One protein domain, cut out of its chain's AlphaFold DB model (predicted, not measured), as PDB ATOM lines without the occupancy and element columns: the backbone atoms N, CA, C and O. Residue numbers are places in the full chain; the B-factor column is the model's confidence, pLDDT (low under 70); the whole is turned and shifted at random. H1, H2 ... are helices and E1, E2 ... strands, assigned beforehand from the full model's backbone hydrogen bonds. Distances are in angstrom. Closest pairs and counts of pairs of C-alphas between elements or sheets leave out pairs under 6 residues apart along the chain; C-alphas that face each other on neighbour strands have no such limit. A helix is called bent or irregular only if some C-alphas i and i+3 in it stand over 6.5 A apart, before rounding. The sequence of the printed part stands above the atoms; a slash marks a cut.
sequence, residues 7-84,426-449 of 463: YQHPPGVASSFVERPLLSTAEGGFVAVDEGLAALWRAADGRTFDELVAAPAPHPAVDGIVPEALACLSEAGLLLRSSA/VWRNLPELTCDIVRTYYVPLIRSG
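This is residues 7 to 84 and 426 to 449 of the 463 residues of a protein of Acidobacteria bacterium (UniProt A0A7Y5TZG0). A small, strongly twisted four-stranded sheet makes one end of the domain, with H1 packed over one face; H3 sits near the middle, crossing H1 and H4, and H2 lies at the end far from the sheet. Apart from this sheet, residues 7 to 8 pair with E4. The printed part has 102 residues, in order E1 E2 E3 H1 H2 H3 E4 E5 H4; the class is mixed and the sheet, E1 E2 E3 E5, is mixed too. It is compact, radius of gyration of the C-alphas 12.8 A, spanning 33 by 29 by 26 A.

E1, residues 15 to 18, E2, 20 to 24, and E3, 30 to 33, form a meander, each strand the antiparallel neighbour of the one before; N 16 and O 22 are 2.8 A apart, N 31 and O 23 2.8 A. E5, residues 430 to 433, is parallel to E3, with N 32 and O 431 2.9 A apart. H1, residues 35 to 44, is on the sheet at a height of 9.8 A. H3, residues 66 to 75, is the hub. It touches H1 about perpendicular at 81 degrees, closest C-alphas Leu 37 and Ala 69, 7.3 A. With H2, residues 49 to 54, it makes a helical hairpin, closest C-alphas Val 53 and Val 66, 6.4 A. It touches H4, residues 435 to 447, at 88 degrees, about perpendicular, closest C-alphas Glu 68 and Val 443, 6.2 A. E4, residues 80 to 82, pairs with no named strand. Every O i to N i+4 pair is within hydrogen-bond range in H1, H2 and H3, and 7 of 9 in H4.

E1 begins at C-alpha 15, (77.182, 104.845, 129.113). E2 is 13.1 A long, H1 14.0 A, H3 14.1 A. H4, 15.9 A, ends at C-alpha 447, (102.793, 92.022, 124.985); it is irregular, but only just, C-alphas 440 and 443 being 6.6 A apart.

The two C-alphas farthest apart, of Glu 19 and Ala 84, are 38.9 A apart. Residues 85 to 425 are not printed, and C-alphas 84 and 426 are 34.7 A apart across this cut. The link from H2 to H3 is long. Residues 83 to 84 are under pLDDT 70.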
ATOM      1  N   TYR A   7      84.358  97.504 114.892       95.56
ATOM      2  CA  TYR A   7      83.763  97.608 116.219       95.56
ATOM      3  C   TYR A   7      82.337  98.145 116.172       95.56
ATOM      4  O   TYR A   7      82.005  98.993 115.341       95.56
ATOM      5  N   GLN A   8      81.500  97.640 117.075       95.50
ATOM      6  CA  GLN A   8      80.141  98.124 117.313       95.50
ATOM      7  C   GLN A   8      79.793  98.013 118.797       95.50
ATOM      8  O   GLN A   8      80.294  97.122 119.489       95.50
ATOM      9  N   HIS A   9      78.913  98.879 119.287       95.00
ATOM     10  CA  HIS A   9      78.350  98.726 120.628       95.00
ATOM     11  C   HIS A   9      77.425  97.499 120.703       95.00
ATOM     12  O   HIS A   9      76.559  97.326 119.842       95.00
ATOM     13  N   PRO A  10      77.577  96.631 121.723       91.56
ATOM     14  CA  PRO A  10      76.632  95.547 121.948       91.56
ATOM     15  C   PRO A  10      75.226  96.080 122.283       91.56
ATOM     16  O   PRO A  10      75.101  97.111 122.952       91.56
ATOM     17  N   PRO A  11      74.146  95.378 121.895       88.38
ATOM     18  CA  PRO A  11      72.791  95.759 122.290       88.38
ATOM     19  C   PRO A  11      72.639  95.858 123.817       88.38
ATOM     20  O   PRO A  11      73.050  94.958 124.545       88.38
ATOM     21  N   GLY A  12      72.027  96.941 124.305       83.00
ATOM     22  CA  GLY A  12      71.787  97.164 125.741       83.00
ATOM     23  C   GLY A  12      72.991  97.693 126.533       83.00
ATOM     24  O   GLY A  12      72.838  98.054 127.703       83.00
ATOM     25  N   VAL A  13      74.166  97.798 125.906       89.25
ATOM     26  CA  VAL A  13      75.333  98.469 126.488       89.25
ATOM     27  C   VAL A  13      75.206  99.974 126.269       89.25
ATOM     28  O   VAL A  13      75.050 100.448 125.147       89.25
ATOM     29  N   ALA A  14      75.251 100.732 127.358       90.44
ATOM     30  CA  ALA A  14      75.102 102.176 127.369       90.44
ATOM     31  C   ALA A  14      76.058 102.802 128.385       90.44
ATOM     32  O   ALA A  14      76.437 102.184 129.383       90.44
ATOM     33  N   SER A  15      76.416 104.062 128.151       91.56
ATOM     34  CA  SER A  15      77.182 104.845 129.113       91.56
ATOM     35  C   SER A  15      76.270 105.575 130.092       91.56
ATOM     36  O   SER A  15      75.299 106.215 129.687       91.56
ATOM     37  N   SER A  16      76.640 105.571 131.366       91.44
ATOM     38  CA  SER A  16      76.126 106.477 132.392       91.44
ATOM     39  C   SER A  16      77.293 107.126 133.147       91.44
ATOM     40  O   SER A  16      78.459 106.872 132.837       91.44
ATOM     41  N   PHE A  17      77.008 108.014 134.098       90.06
ATOM     42  CA  PHE A  17      78.043 108.732 134.842       90.06
ATOM     43  C   PHE A  17      77.704 108.801 136.331       90.06
ATOM     44  O   PHE A  17      76.612 109.232 136.701       90.06
ATOM     45  N   VAL A  18      78.656 108.401 137.176       83.00
ATOM     46  CA  VAL A  18      78.581 108.473 138.642       83.00
ATOM     47  C   VAL A  18      79.981 108.749 139.175       83.00
ATOM     48  O   VAL A  18      80.761 107.816 139.326       83.00
ATOM     49  N   GLU A  19      80.329 110.018 139.416       86.19
ATOM     50  CA  GLU A  19      81.701 110.505 139.715       86.19
ATOM     51  C   GLU A  19      82.738 110.238 138.602       86.19
ATOM     52  O   GLU A  19      83.680 111.008 138.433       86.19
ATOM     53  N   ARG A  20      82.536 109.175 137.824       92.00
ATOM     54  CA  ARG A  20      83.271 108.727 136.655       92.00
ATOM     55  C   ARG A  20      82.326 107.995 135.684       92.00
ATOM     56  O   ARG A  20      81.234 107.583 136.095       92.00
ATOM     57  N   PRO A  21      82.727 107.787 134.421       95.31
ATOM     58  CA  PRO A  21      81.926 107.027 133.467       95.31
ATOM     59  C   PRO A  21      81.711 105.568 133.896       95.31
ATOM     60  O   PRO A  21      82.639 104.890 134.341       95.31
ATOM     61  N   LEU A  22      80.490 105.074 133.701       95.50
ATOM     62  CA  LEU A  22      80.123 103.667 133.836       95.50
ATOM     63  C   LEU A  22      79.619 103.156 132.489       95.50
ATOM     64  O   LEU A  22      78.818 103.824 131.839       95.50
ATOM     65  N   LEU A  23      80.042 101.962 132.091       95.88
ATOM     66  CA  LEU A  23      79.506 101.269 130.921       95.88
ATOM     67  C   LEU A  23      78.689 100.071 131.400       95.88
ATOM     68  O   LEU A  23      79.187  99.280 132.203       95.88
ATOM     69  N   SER A  24      77.429  99.956 130.972       94.56
ATOM     70  CA  SER A  24      76.621  98.780 131.301       94.56
ATOM     71  C   SER A  24      77.112  97.540 130.555       94.56
ATOM     72  O   SER A  24      77.800  97.631 129.543       94.56
ATOM     73  N   THR A  25      76.755  96.366 131.054       93.19
ATOM     74  CA  THR A  25      76.970  95.078 130.383       93.19
ATOM     75  C   THR A  25      75.641  94.545 129.847       93.19
ATOM     76  O   THR A  25      74.568  94.976 130.284       93.19
ATOM     77  N   ALA A  26      75.690  93.576 128.931       89.44
ATOM     78  CA  ALA A  26      74.487  92.924 128.411       89.44
ATOM     79  C   ALA A  26      73.697  92.186 129.514       89.44
ATOM     80  O   ALA A  26      72.475  92.067 129.449       89.44
ATOM     81  N   GLU A  27      74.384  91.744 130.567       89.88
ATOM     82  CA  GLU A  27      73.827  91.039 131.723       89.88
ATOM     83  C   GLU A  27      73.260  91.989 132.797       89.88
ATOM     84  O   GLU A  27      72.898  91.557 133.895       89.88
ATOM     85  N   GLY A  28      73.170  93.292 132.504       88.88
ATOM     86  CA  GLY A  28      72.566  94.286 133.395       88.88
ATOM     87  C   GLY A  28      73.445  94.668 134.588       88.88
ATOM     88  O   GLY A  28      72.927  95.029 135.654       88.88
ATOM     89  N   GLY A  29      74.764  94.542 134.433       91.62
ATOM     90  CA  GLY A  29      75.760  95.076 135.354       91.62
ATOM     91  C   GLY A  29      76.468  96.304 134.809       91.62
ATOM     92  O   GLY A  29      76.048  96.877 133.806       91.62
ATOM     93  N   PHE A  30      77.530  96.726 135.495       94.25
ATOM     94  CA  PHE A  30      78.301  97.919 135.143       94.25
ATOM     95  C   PHE A  30      79.799  97.708 135.339       94.25
ATOM     96  O   PHE A  30      80.220  97.050 136.291       94.25
ATOM     97  N   VAL A  31      80.585  98.339 134.471       96.06
ATOM     98  CA  VAL A  31      82.042  98.461 134.556       96.06
ATOM     99  C   VAL A  31      82.386  99.932 134.762       96.06
ATOM    100  O   VAL A  31      81.932 100.792 134.004       96.06
ATOM    101  N   ALA A  32      83.182 100.229 135.786       96.00
ATOM    102  CA  ALA A  32      83.675 101.575 136.034       96.00
ATOM    103  C   ALA A  32      84.884 101.861 135.140       96.00
ATOM    104  O   ALA A  32      85.888 101.152 135.217       96.00
ATOM    105  N   VAL A  33      84.800 102.908 134.317       97.62
ATOM    106  CA  VAL A  33      85.881 103.308 133.408       97.62
ATOM    107  C   VAL A  33      86.317 104.750 133.653       97.62
ATOM    108  O   VAL A  33      85.708 105.479 134.433       97.62
ATOM    109  N   ASP A  34      87.451 105.160 133.093       97.19
ATOM    110  CA  ASP A  34      87.856 106.571 133.077       97.19
ATOM    111  C   ASP A  34      87.394 107.280 131.794       97.19
ATOM    112  O   ASP A  34      86.893 106.656 130.856       97.19
ATOM    113  N   GLU A  35      87.553 108.606 131.751       97.31
ATOM    114  CA  GLU A  35      87.181 109.411 130.578       97.31
ATOM    115  C   GLU A  35      87.942 109.007 129.314       97.31
ATOM    116  O   GLU A  35      87.397 109.090 128.215       97.31
ATOM    117  N   GLY A  36      89.180 108.523 129.458       97.62
ATOM    118  CA  GLY A  36      89.979 108.071 128.326       97.62
ATOM    119  C   GLY A  36      89.358 106.859 127.639       97.62
ATOM    120  O   GLY A  36      89.072 106.907 126.441       97.62
ATOM    121  N   LEU A  37      89.084 105.794 128.397       97.69
ATOM    122  CA  LEU A  37      88.443 104.601 127.849       97.69
ATOM    123  C   LEU A  37      87.009 104.870 127.404       97.69
ATOM    124  O   LEU A  37      86.601 104.336 126.375       97.69
ATOM    125  N   ALA A  38      86.261 105.729 128.101       97.75
ATOM    126  CA  ALA A  38      84.929 106.133 127.655       97.75
ATOM    127  C   ALA A  38      84.971 106.884 126.310       97.75
ATOM    128  O   ALA A  38      84.120 106.650 125.449       97.75
ATOM    129  N   ALA A  39      85.961 107.760 126.100       97.69
ATOM    130  CA  ALA A  39      86.159 108.461 124.835       97.69
ATOM    131  C   ALA A  39      86.550 107.500 123.704       97.69
ATOM    132  O   ALA A  39      86.000 107.605 122.609       97.69
ATOM    133  N   LEU A  40      87.438 106.532 123.968       98.12
ATOM    134  CA  LEU A  40      87.781 105.488 122.998       98.12
ATOM    135  C   LEU A  40      86.572 104.611 122.655       98.12
ATOM    136  O   LEU A  40      86.313 104.377 121.480       98.12
ATOM    137  N   TRP A  41      85.813 104.168 123.658       97.81
ATOM    138  CA  TRP A  41      84.609 103.359 123.473       97.81
ATOM    139  C   TRP A  41      83.565 104.072 122.600       97.81
ATOM    140  O   TRP A  41      83.037 103.470 121.666       97.81
ATOM    141  N   ARG A  42      83.319 105.371 122.835       97.31
ATOM    142  CA  ARG A  42      82.450 106.200 121.974       97.31
ATOM    143  C   ARG A  42      83.015 106.340 120.563       97.31
ATOM    144  O   ARG A  42      82.270 106.243 119.598       97.31
ATOM    145  N   ALA A  43      84.321 106.577 120.448       97.12
ATOM    146  CA  ALA A  43      84.972 106.755 119.158       97.12
ATOM    147  C   ALA A  43      85.002 105.468 118.329       97.12
ATOM    148  O   ALA A  43      85.061 105.578 117.114       97.12
ATOM    149  N   ALA A  44      84.993 104.285 118.949       96.62
ATOM    150  CA  ALA A  44      85.128 103.007 118.259       96.62
ATOM    151  C   ALA A  44      83.868 102.571 117.496       96.62
ATOM    152  O   ALA A  44      83.988 101.815 116.533       96.62
ATOM    153  N   ASP A  45      82.681 103.036 117.893       95.38
ATOM    154  CA  ASP A  45      81.423 102.565 117.312       95.38
ATOM    155  C   ASP A  45      81.351 102.818 115.799       95.38
ATOM    156  O   ASP A  45      81.567 103.926 115.308       95.38
ATOM    157  N   GLY A  46      81.099 101.752 115.042       93.88
ATOM    158  CA  GLY A  46      81.024 101.788 113.586       93.88
ATOM    159  C   GLY A  46      82.368 101.927 112.864       93.88
ATOM    160  O   GLY A  46      82.374 101.852 111.634       93.88
ATOM    161  N   ARG A  47      83.500 102.069 113.566       95.25
ATOM    162  CA  ARG A  47      84.836 102.232 112.963       95.25
ATOM    163  C   ARG A  47      85.638 100.936 112.949       95.25
ATOM    164  O   ARG A  47      85.359  99.970 113.660       95.25
ATOM    165  N   THR A  48      86.643 100.911 112.091       94.75
ATOM    166  CA  THR A  48      87.598  99.812 111.958       94.75
ATOM    167  C   THR A  48      88.829 100.026 112.834       94.75
ATOM    168  O   THR A  48      89.153 101.148 113.225       94.75
ATOM    169  N   PHE A  49      89.538  98.939 113.131       93.88
ATOM    170  CA  PHE A  49      90.804  98.975 113.860       93.88
ATOM    171  C   PHE A  49      91.836  99.894 113.197       93.88
ATOM    172  O   PHE A  49      92.392 100.757 113.872       93.88
ATOM    173  N   ASP A  50      92.021  99.780 111.880       92.62
ATOM    174  CA  ASP A  50      93.001 100.588 111.146       92.62
ATOM    175  C   ASP A  50      92.659 102.088 111.207       92.62
ATOM    176  O   ASP A  50      93.538 102.918 111.434       92.62
ATOM    177  N   GLU A  51      91.373 102.448 111.102       94.31
ATOM    178  CA  GLU A  51      90.911 103.837 111.251       94.31
ATOM    179  C   GLU A  51      91.155 104.398 112.655       94.31
ATOM    180  O   GLU A  51      91.357 105.605 112.801       94.31
ATOM    181  N   LEU A  52      91.067 103.565 113.693       94.44
ATOM    182  CA  LEU A  52      91.241 103.982 115.086       94.44
ATOM    183  C   LEU A  52      92.715 104.110 115.465       94.44
ATOM    184  O   LEU A  52      93.064 105.031 116.197       94.44
ATOM    185  N   VAL A  53      93.573 103.226 114.953       92.38
ATOM    186  CA  VAL A  53      95.022 103.263 115.198       92.38
ATOM    187  C   VAL A  53      95.708 104.367 114.388       92.38
ATOM    188  O   VAL A  53      96.670 104.960 114.869       92.38
ATOM    189  N   ALA A  54      95.219 104.675 113.181       92.00
ATOM    190  CA  ALA A  54      95.773 105.746 112.348       92.00
ATOM    191  C   ALA A  54      95.321 107.158 112.769       92.00
ATOM    192  O   ALA A  54      95.980 108.143 112.432       92.00
ATOM    193  N   ALA A  55      94.190 107.278 113.468       92.38
ATOM    194  CA  ALA A  55      93.682 108.562 113.938       92.38
ATOM    195  C   ALA A  55      94.398 109.025 115.223       92.38
ATOM    196  O   ALA A  55      94.835 108.194 116.020       92.38
ATOM    197  N   PRO A  56      94.464 110.346 115.487       94.06
ATOM    198  CA  PRO A  56      94.864 110.846 116.797       94.06
ATOM    199  C   PRO A  56      94.009 110.225 117.906       94.06
ATOM    200  O   PRO A  56      92.791 110.081 117.749       94.06
ATOM    201  N   ALA A  57      94.639 109.884 119.032       93.56
ATOM    202  CA  ALA A  57      93.931 109.304 120.165       93.56
ATOM    203  C   ALA A  57      92.789 110.239 120.616       93.56
ATOM    204  O   ALA A  57      93.017 111.439 120.795       93.56
ATOM    205  N   PRO A  58      91.569 109.719 120.854       95.06
ATOM    206  CA  PRO A  58      90.417 110.543 121.233       95.06
ATOM    207  C   PRO A  58      90.567 111.180 122.623       95.06
ATOM    208  O   PRO A  58      89.787 112.057 122.989       95.06
ATOM    209  N   HIS A  59      91.557 110.740 123.406       97.62
ATOM    210  CA  HIS A  59      91.911 111.299 124.701       97.62
ATOM    211  C   HIS A  59      93.400 111.030 125.009       97.62
ATOM    212  O   HIS A  59      93.860 109.910 124.762       97.62
ATOM    213  N   PRO A  60      94.150 111.975 125.622       96.75
ATOM    214  CA  PRO A  60      95.581 111.802 125.906       96.75
ATOM    215  C   PRO A  60      95.920 110.551 126.731       96.75
ATOM    216  O   PRO A  60      96.935 109.906 126.501       96.75
ATOM    217  N   ALA A  61      95.052 110.162 127.671       96.06
ATOM    218  CA  ALA A  61      95.277 108.987 128.526       96.06
ATOM    219  C   ALA A  61      95.320 107.644 127.764       96.06
ATOM    220  O   ALA A  61      95.903 106.683 128.270       96.06
ATOM    221  N   VAL A  62      94.736 107.574 126.563       95.44
ATOM    222  CA  VAL A  62      94.706 106.368 125.711       95.44
ATOM    223  C   VAL A  62      95.884 106.343 124.729       95.44
ATOM    224  O   VAL A  62      96.153 105.324 124.092       95.44
ATOM    225  N   ASP A  63      96.633 107.438 124.617       94.81
ATOM    226  CA  ASP A  63      97.726 107.532 123.658       94.81
ATOM    227  C   ASP A  63      98.802 106.456 123.905       94.81
ATOM    228  O   ASP A  63      99.170 106.140 125.045       94.81
ATOM    229  N   GLY A  64      99.259 105.822 122.828       93.81
ATOM    230  CA  GLY A  64     100.209 104.704 122.863       93.81
ATOM    231  C   GLY A  64      99.682 103.358 123.392       93.81
ATOM    232  O   GLY A  64     100.478 102.422 123.498       93.81
ATOM    233  N   ILE A  65      98.388 103.236 123.727       96.38
ATOM    234  CA  ILE A  65      97.749 101.970 124.160       96.38
ATOM    235  C   ILE A  65      96.441 101.656 123.416       96.38
ATOM    236  O   ILE A  65      95.676 100.806 123.863       96.38
ATOM    237  N   VAL A  66      96.144 102.350 122.307       96.56
ATOM    238  CA  VAL A  66      94.887 102.178 121.547       96.56
ATOM    239  C   VAL A  66      94.605 100.705 121.201       96.56
ATOM    240  O   VAL A  66      93.491 100.263 121.484       96.56
ATOM    241  N   PRO A  67      95.560  99.909 120.666       95.38
ATOM    242  CA  PRO A  67      95.295  98.508 120.339       95.38
ATOM    243  C   PRO A  67      94.920  97.665 121.561       95.38
ATOM    244  O   PRO A  67      93.914  96.958 121.544       95.38
ATOM    245  N   GLU A  68      95.686  97.768 122.650       96.56
ATOM    246  CA  GLU A  68      95.435  97.009 123.876       96.56
ATOM    247  C   GLU A  68      94.149  97.454 124.578       96.56
ATOM    248  O   GLU A  68      93.437  96.626 125.143       96.56
ATOM    249  N   ALA A  69      93.818  98.746 124.519       97.44
ATOM    250  CA  ALA A  69      92.580  99.285 125.062       97.44
ATOM    251  C   ALA A  69      91.348  98.797 124.278       97.44
ATOM    252  O   ALA A  69      90.362  98.401 124.899       97.44
ATOM    253  N   LEU A  70      91.411  98.755 122.940       97.06
ATOM    254  CA  LEU A  70      90.353  98.173 122.100       97.06
ATOM    255  C   LEU A  70      90.176  96.677 122.374       97.06
ATOM    256  O   LEU A  70      89.041  96.209 122.498       97.06
ATOM    257  N   ALA A  71      91.280  95.948 122.549       95.62
ATOM    258  CA  ALA A  71      91.242  94.543 122.931       95.62
ATOM    259  C   ALA A  71      90.578  94.355 124.303       95.62
ATOM    260  O   ALA A  71      89.664  93.548 124.436       95.62
ATOM    261  N   CYS A  72      90.964  95.145 125.312       97.38
ATOM    262  CA  CYS A  72      90.367  95.071 126.648       97.38
ATOM    263  C   CYS A  72      88.869  95.407 126.635       97.38
ATOM    264  O   CYS A  72      88.093  94.704 127.270       97.38
ATOM    265  N   LEU A  73      88.444  96.444 125.902       97.31
ATOM    266  CA  LEU A  73      87.023  96.787 125.756       97.31
ATOM    267  C   LEU A  73      86.234  95.666 125.063       97.31
ATOM    268  O   LEU A  73      85.103  95.377 125.454       97.31
ATOM    269  N   SER A  74      86.834  95.013 124.067       95.88
ATOM    270  CA  SER A  74      86.201  93.906 123.342       95.88
ATOM    271  C   SER A  74      86.093  92.646 124.199       95.88
ATOM    272  O   SER A  74      85.025  92.050 124.299       95.88
ATOM    273  N   GLU A  75      87.172  92.265 124.882       95.50
ATOM    274  CA  GLU A  75      87.178  91.123 125.803       95.50
ATOM    275  C   GLU A  75      86.293  91.365 127.033       95.50
ATOM    276  O   GLU A  75      85.735  90.415 127.574       95.50
ATOM    277  N   ALA A  76      86.102  92.622 127.446       96.06
ATOM    278  CA  ALA A  76      85.156  93.005 128.495       96.06
ATOM    279  C   ALA A  76      83.682  92.909 128.059       96.06
ATOM    280  O   ALA A  76      82.792  93.129 128.882       96.06
ATOM    281  N   GLY A  77      83.410  92.619 126.780       94.75
ATOM    282  CA  GLY A  77      82.059  92.614 126.221       94.75
ATOM    283  C   GLY A  77      81.451  94.012 126.087       94.75
ATOM    284  O   GLY A  77      80.235  94.135 126.002       94.75
ATOM    285  N   LEU A  78      82.276  95.066 126.087       96.31
ATOM    286  CA  LEU A  78      81.846  96.462 125.936       96.31
ATOM    287  C   LEU A  78      81.910  96.925 124.471       96.31
ATOM    288  O   LEU A  78      81.261  97.904 124.107       96.31
ATOM    289  N   LEU A  79      82.659  96.208 123.629       95.06
ATOM    290  CA  LEU A  79      82.675  96.336 122.171       95.06
ATOM    291  C   LEU A  79      82.496  94.957 121.527       95.06
ATOM    292  O   LEU A  79      83.117  93.979 121.938       95.06
ATOM    293  N   LEU A  80      81.674  94.875 120.485       93.38
ATOM    294  CA  LEU A  80      81.642  93.718 119.598       93.38
ATOM    295  C   LEU A  80      82.720  93.869 118.532       93.38
ATOM    296  O   LEU A  80      82.874  94.941 117.950       93.38
ATOM    297  N   ARG A  81      83.403  92.766 118.224       89.56
ATOM    298  CA  ARG A  81      84.297  92.652 117.070       89.56
ATOM    299  C   ARG A  81      83.645  91.797 115.996       89.56
ATOM    300  O   ARG A  81      83.269  90.652 116.238       89.56
ATOM    301  N   SER A  82      83.545  92.337 114.789       83.44
ATOM    302  CA  SER A  82      83.165  91.561 113.611       83.44
ATOM    303  C   SER A  82      84.425  91.239 112.810       83.44
ATOM    304  O   SER A  82      85.128  92.132 112.343       83.44
ATOM    305  N   SER A  83      84.742  89.947 112.697       65.00
ATOM    306  CA  SER A  83      85.775  89.432 111.795       65.00
ATOM    307  C   SER A  83      85.198  88.261 110.998       65.00
ATOM    308  O   SER A  83      84.423  87.464 111.529       65.00
ATOM    309  N   ALA A  84      85.536  88.164 109.712       43.56
ATOM    310  CA  ALA A  84      85.141  87.039 108.871       43.56
ATOM    311  C   ALA A  84      86.019  85.810 109.173       43.56
ATOM    312  O   ALA A  84      86.901  85.479 108.392       43.56
ATOM    313  N   VAL A 426      88.612  97.027 141.592       91.69
ATOM    314  CA  VAL A 426      87.224  97.264 141.977       91.69
ATOM    315  C   VAL A 426      87.023  98.696 142.436       91.69
ATOM    316  O   VAL A 426      87.684  99.176 143.354       91.69
ATOM    317  N   TRP A 427      86.020  99.343 141.857       90.62
ATOM    318  CA  TRP A 427      85.534 100.647 142.276       90.62
ATOM    319  C   TRP A 427      84.089 100.486 142.735       90.62
ATOM    320  O   TRP A 427      83.231 100.074 141.961       90.62
ATOM    321  N   ARG A 428      83.799 100.762 144.013       84.94
ATOM    322  CA  ARG A 428      82.430 100.677 144.565       84.94
ATOM    323  C   ARG A 428      81.733  99.312 144.338       84.94
ATOM    324  O   ARG A 428      80.525  99.259 144.141       84.94
ATOM    325  N   ASN A 429      82.482  98.203 144.404       83.81
ATOM    326  CA  ASN A 429      82.043  96.825 144.077       83.81
ATOM    327  C   ASN A 429      81.699  96.568 142.594       83.81
ATOM    328  O   ASN A 429      81.161  95.508 142.259       83.81
ATOM    329  N   LEU A 430      82.009  97.513 141.707       90.69
ATOM    330  CA  LEU A 430      82.015  97.314 140.262       90.69
ATOM    331  C   LEU A 430      83.435  96.940 139.815       90.69
ATOM    332  O   LEU A 430      84.393  97.463 140.392       90.69
ATOM    333  N   PRO A 431      83.598  96.073 138.803       95.12
ATOM    334  CA  PRO A 431      84.889  95.904 138.152       95.12
ATOM    335  C   PRO A 431      85.358  97.241 137.568       95.12
ATOM    336  O   PRO A 431      84.568  98.006 137.011       95.12
ATOM    337  N   GLU A 432      86.647  97.519 137.718       95.75
ATOM    338  CA  GLU A 432      87.276  98.750 137.259       95.75
ATOM    339  C   GLU A 432      88.204  98.466 136.073       95.75
ATOM    340  O   GLU A 432      89.092  97.616 136.139       95.75
ATOM    341  N   LEU A 433      88.020  99.211 134.984       97.75
ATOM    342  CA  LEU A 433      88.874  99.159 133.805       97.75
ATOM    343  C   LEU A 433      89.228 100.591 133.401       97.75
ATOM    344  O   LEU A 433      88.373 101.329 132.930       97.75
ATOM    345  N   THR A 434      90.481 100.999 133.595       97.88
ATOM    346  CA  THR A 434      90.969 102.363 133.302       97.88
ATOM    347  C   THR A 434      92.138 102.333 132.331       97.88
ATOM    348  O   THR A 434      92.787 101.300 132.169       97.88
ATOM    349  N   CYS A 435      92.459 103.470 131.715       98.06
ATOM    350  CA  CYS A 435      93.671 103.623 130.916       98.06
ATOM    351  C   CYS A 435      94.926 103.282 131.729       98.06
ATOM    352  O   CYS A 435      95.848 102.672 131.192       98.06
ATOM    353  N   ASP A 436      94.961 103.649 133.014       97.44
ATOM    354  CA  ASP A 436      96.080 103.339 133.910       97.44
ATOM    355  C   ASP A 436      96.210 101.830 134.158       97.44
ATOM    356  O   ASP A 436      97.291 101.273 133.972       97.44
ATOM    357  N   ILE A 437      95.106 101.139 134.463       97.69
ATOM    358  CA  ILE A 437      95.087  99.676 134.625       97.69
ATOM    359  C   ILE A 437      95.497  98.990 133.316       97.69
ATOM    360  O   ILE A 437      96.335  98.087 133.322       97.69
ATOM    361  N   VAL A 438      94.954  99.427 132.175       98.06
ATOM    362  CA  VAL A 438      95.340  98.892 130.862       98.06
ATOM    363  C   VAL A 438      96.837  99.067 130.636       98.06
ATOM    364  O   VAL A 438      97.519  98.098 130.316       98.06
ATOM    365  N   ARG A 439      97.377 100.263 130.867       97.38
ATOM    366  CA  ARG A 439      98.786 100.581 130.618       97.38
ATOM    367  C   ARG A 439      99.748  99.848 131.547       97.38
ATOM    368  O   ARG A 439     100.783  99.370 131.091       97.38
ATOM    369  N   THR A 440      99.439  99.798 132.836       96.12
ATOM    370  CA  THR A 440     100.360  99.294 133.866       96.12
ATOM    371  C   THR A 440     100.243  97.789 134.078       96.12
ATOM    372  O   THR A 440     101.229  97.159 134.458       96.12
ATOM    373  N   TYR A 441      99.078  97.196 133.794       96.12
ATOM    374  CA  TYR A 441      98.816  95.779 134.032       96.12
ATOM    375  C   TYR A 441      98.577  94.982 132.745       96.12
ATOM    376  O   TYR A 441      99.313  94.031 132.472       96.12
ATOM    377  N   TYR A 442      97.592  95.361 131.922       96.50
ATOM    378  CA  TYR A 442      97.217  94.539 130.762       96.50
ATOM    379  C   TYR A 442      98.203  94.645 129.597       96.50
ATOM    380  O   TYR A 442      98.524  93.622 129.002       96.50
ATOM    381  N   VAL A 443      98.760  95.819 129.297       96.00
ATOM    382  CA  VAL A 443      99.750  95.989 128.219       96.00
ATOM    383  C   VAL A 443     100.974  95.079 128.427       96.00
ATOM    384  O   VAL A 443     101.306  94.338 127.498       96.00
ATOM    385  N   PRO A 444     101.626  95.033 129.612       95.06
ATOM    386  CA  PRO A 444     102.697  94.069 129.868       95.06
ATOM    387  C   PRO A 444     102.265  92.606 129.709       95.06
ATOM    388  O   PRO A 444     103.022  91.798 129.167       95.06
ATOM    389  N   LEU A 445     101.059  92.240 130.156       93.31
ATOM    390  CA  LEU A 445     100.544  90.871 130.030       93.31
ATOM    391  C   LEU A 445     100.309  90.476 128.569       93.31
ATOM    392  O   LEU A 445     100.776  89.421 128.139       93.31
ATOM    393  N   ILE A 446      99.641  91.342 127.808       94.12
ATOM    394  CA  ILE A 446      99.319  91.137 126.395       94.12
ATOM    395  C   ILE A 446     100.613  91.027 125.587       94.12
ATOM    396  O   ILE A 446     100.826  90.044 124.880       94.12
ATOM    397  N   ARG A 447     101.532  91.987 125.744       91.19
ATOM    398  CA  ARG A 447     102.793  92.022 124.985       91.19
ATOM    399  C   ARG A 447     103.768  90.907 125.362       91.19
ATOM    400  O   ARG A 447     104.613  90.552 124.548       91.19
ATOM    401  N   SER A 448     103.668  90.348 126.569       91.00
ATOM    402  CA  SER A 448     104.503  89.210 126.991       91.00
ATOM    403  C   SER A 448     103.982  87.847 126.525       91.00
ATOM    404  O   SER A 448     104.671  86.849 126.726       91.00
ATOM    405  N   GLY A 449     102.788  87.771 125.922       85.62
ATOM    406  CA  GLY A 449     102.181  86.501 125.496       85.62
ATOM    407  C   GLY A 449     101.653  85.659 126.652       85.62
ATOM    408  O   GLY A 449     101.415  84.463 126.498       85.62
TER     409      GLY A 449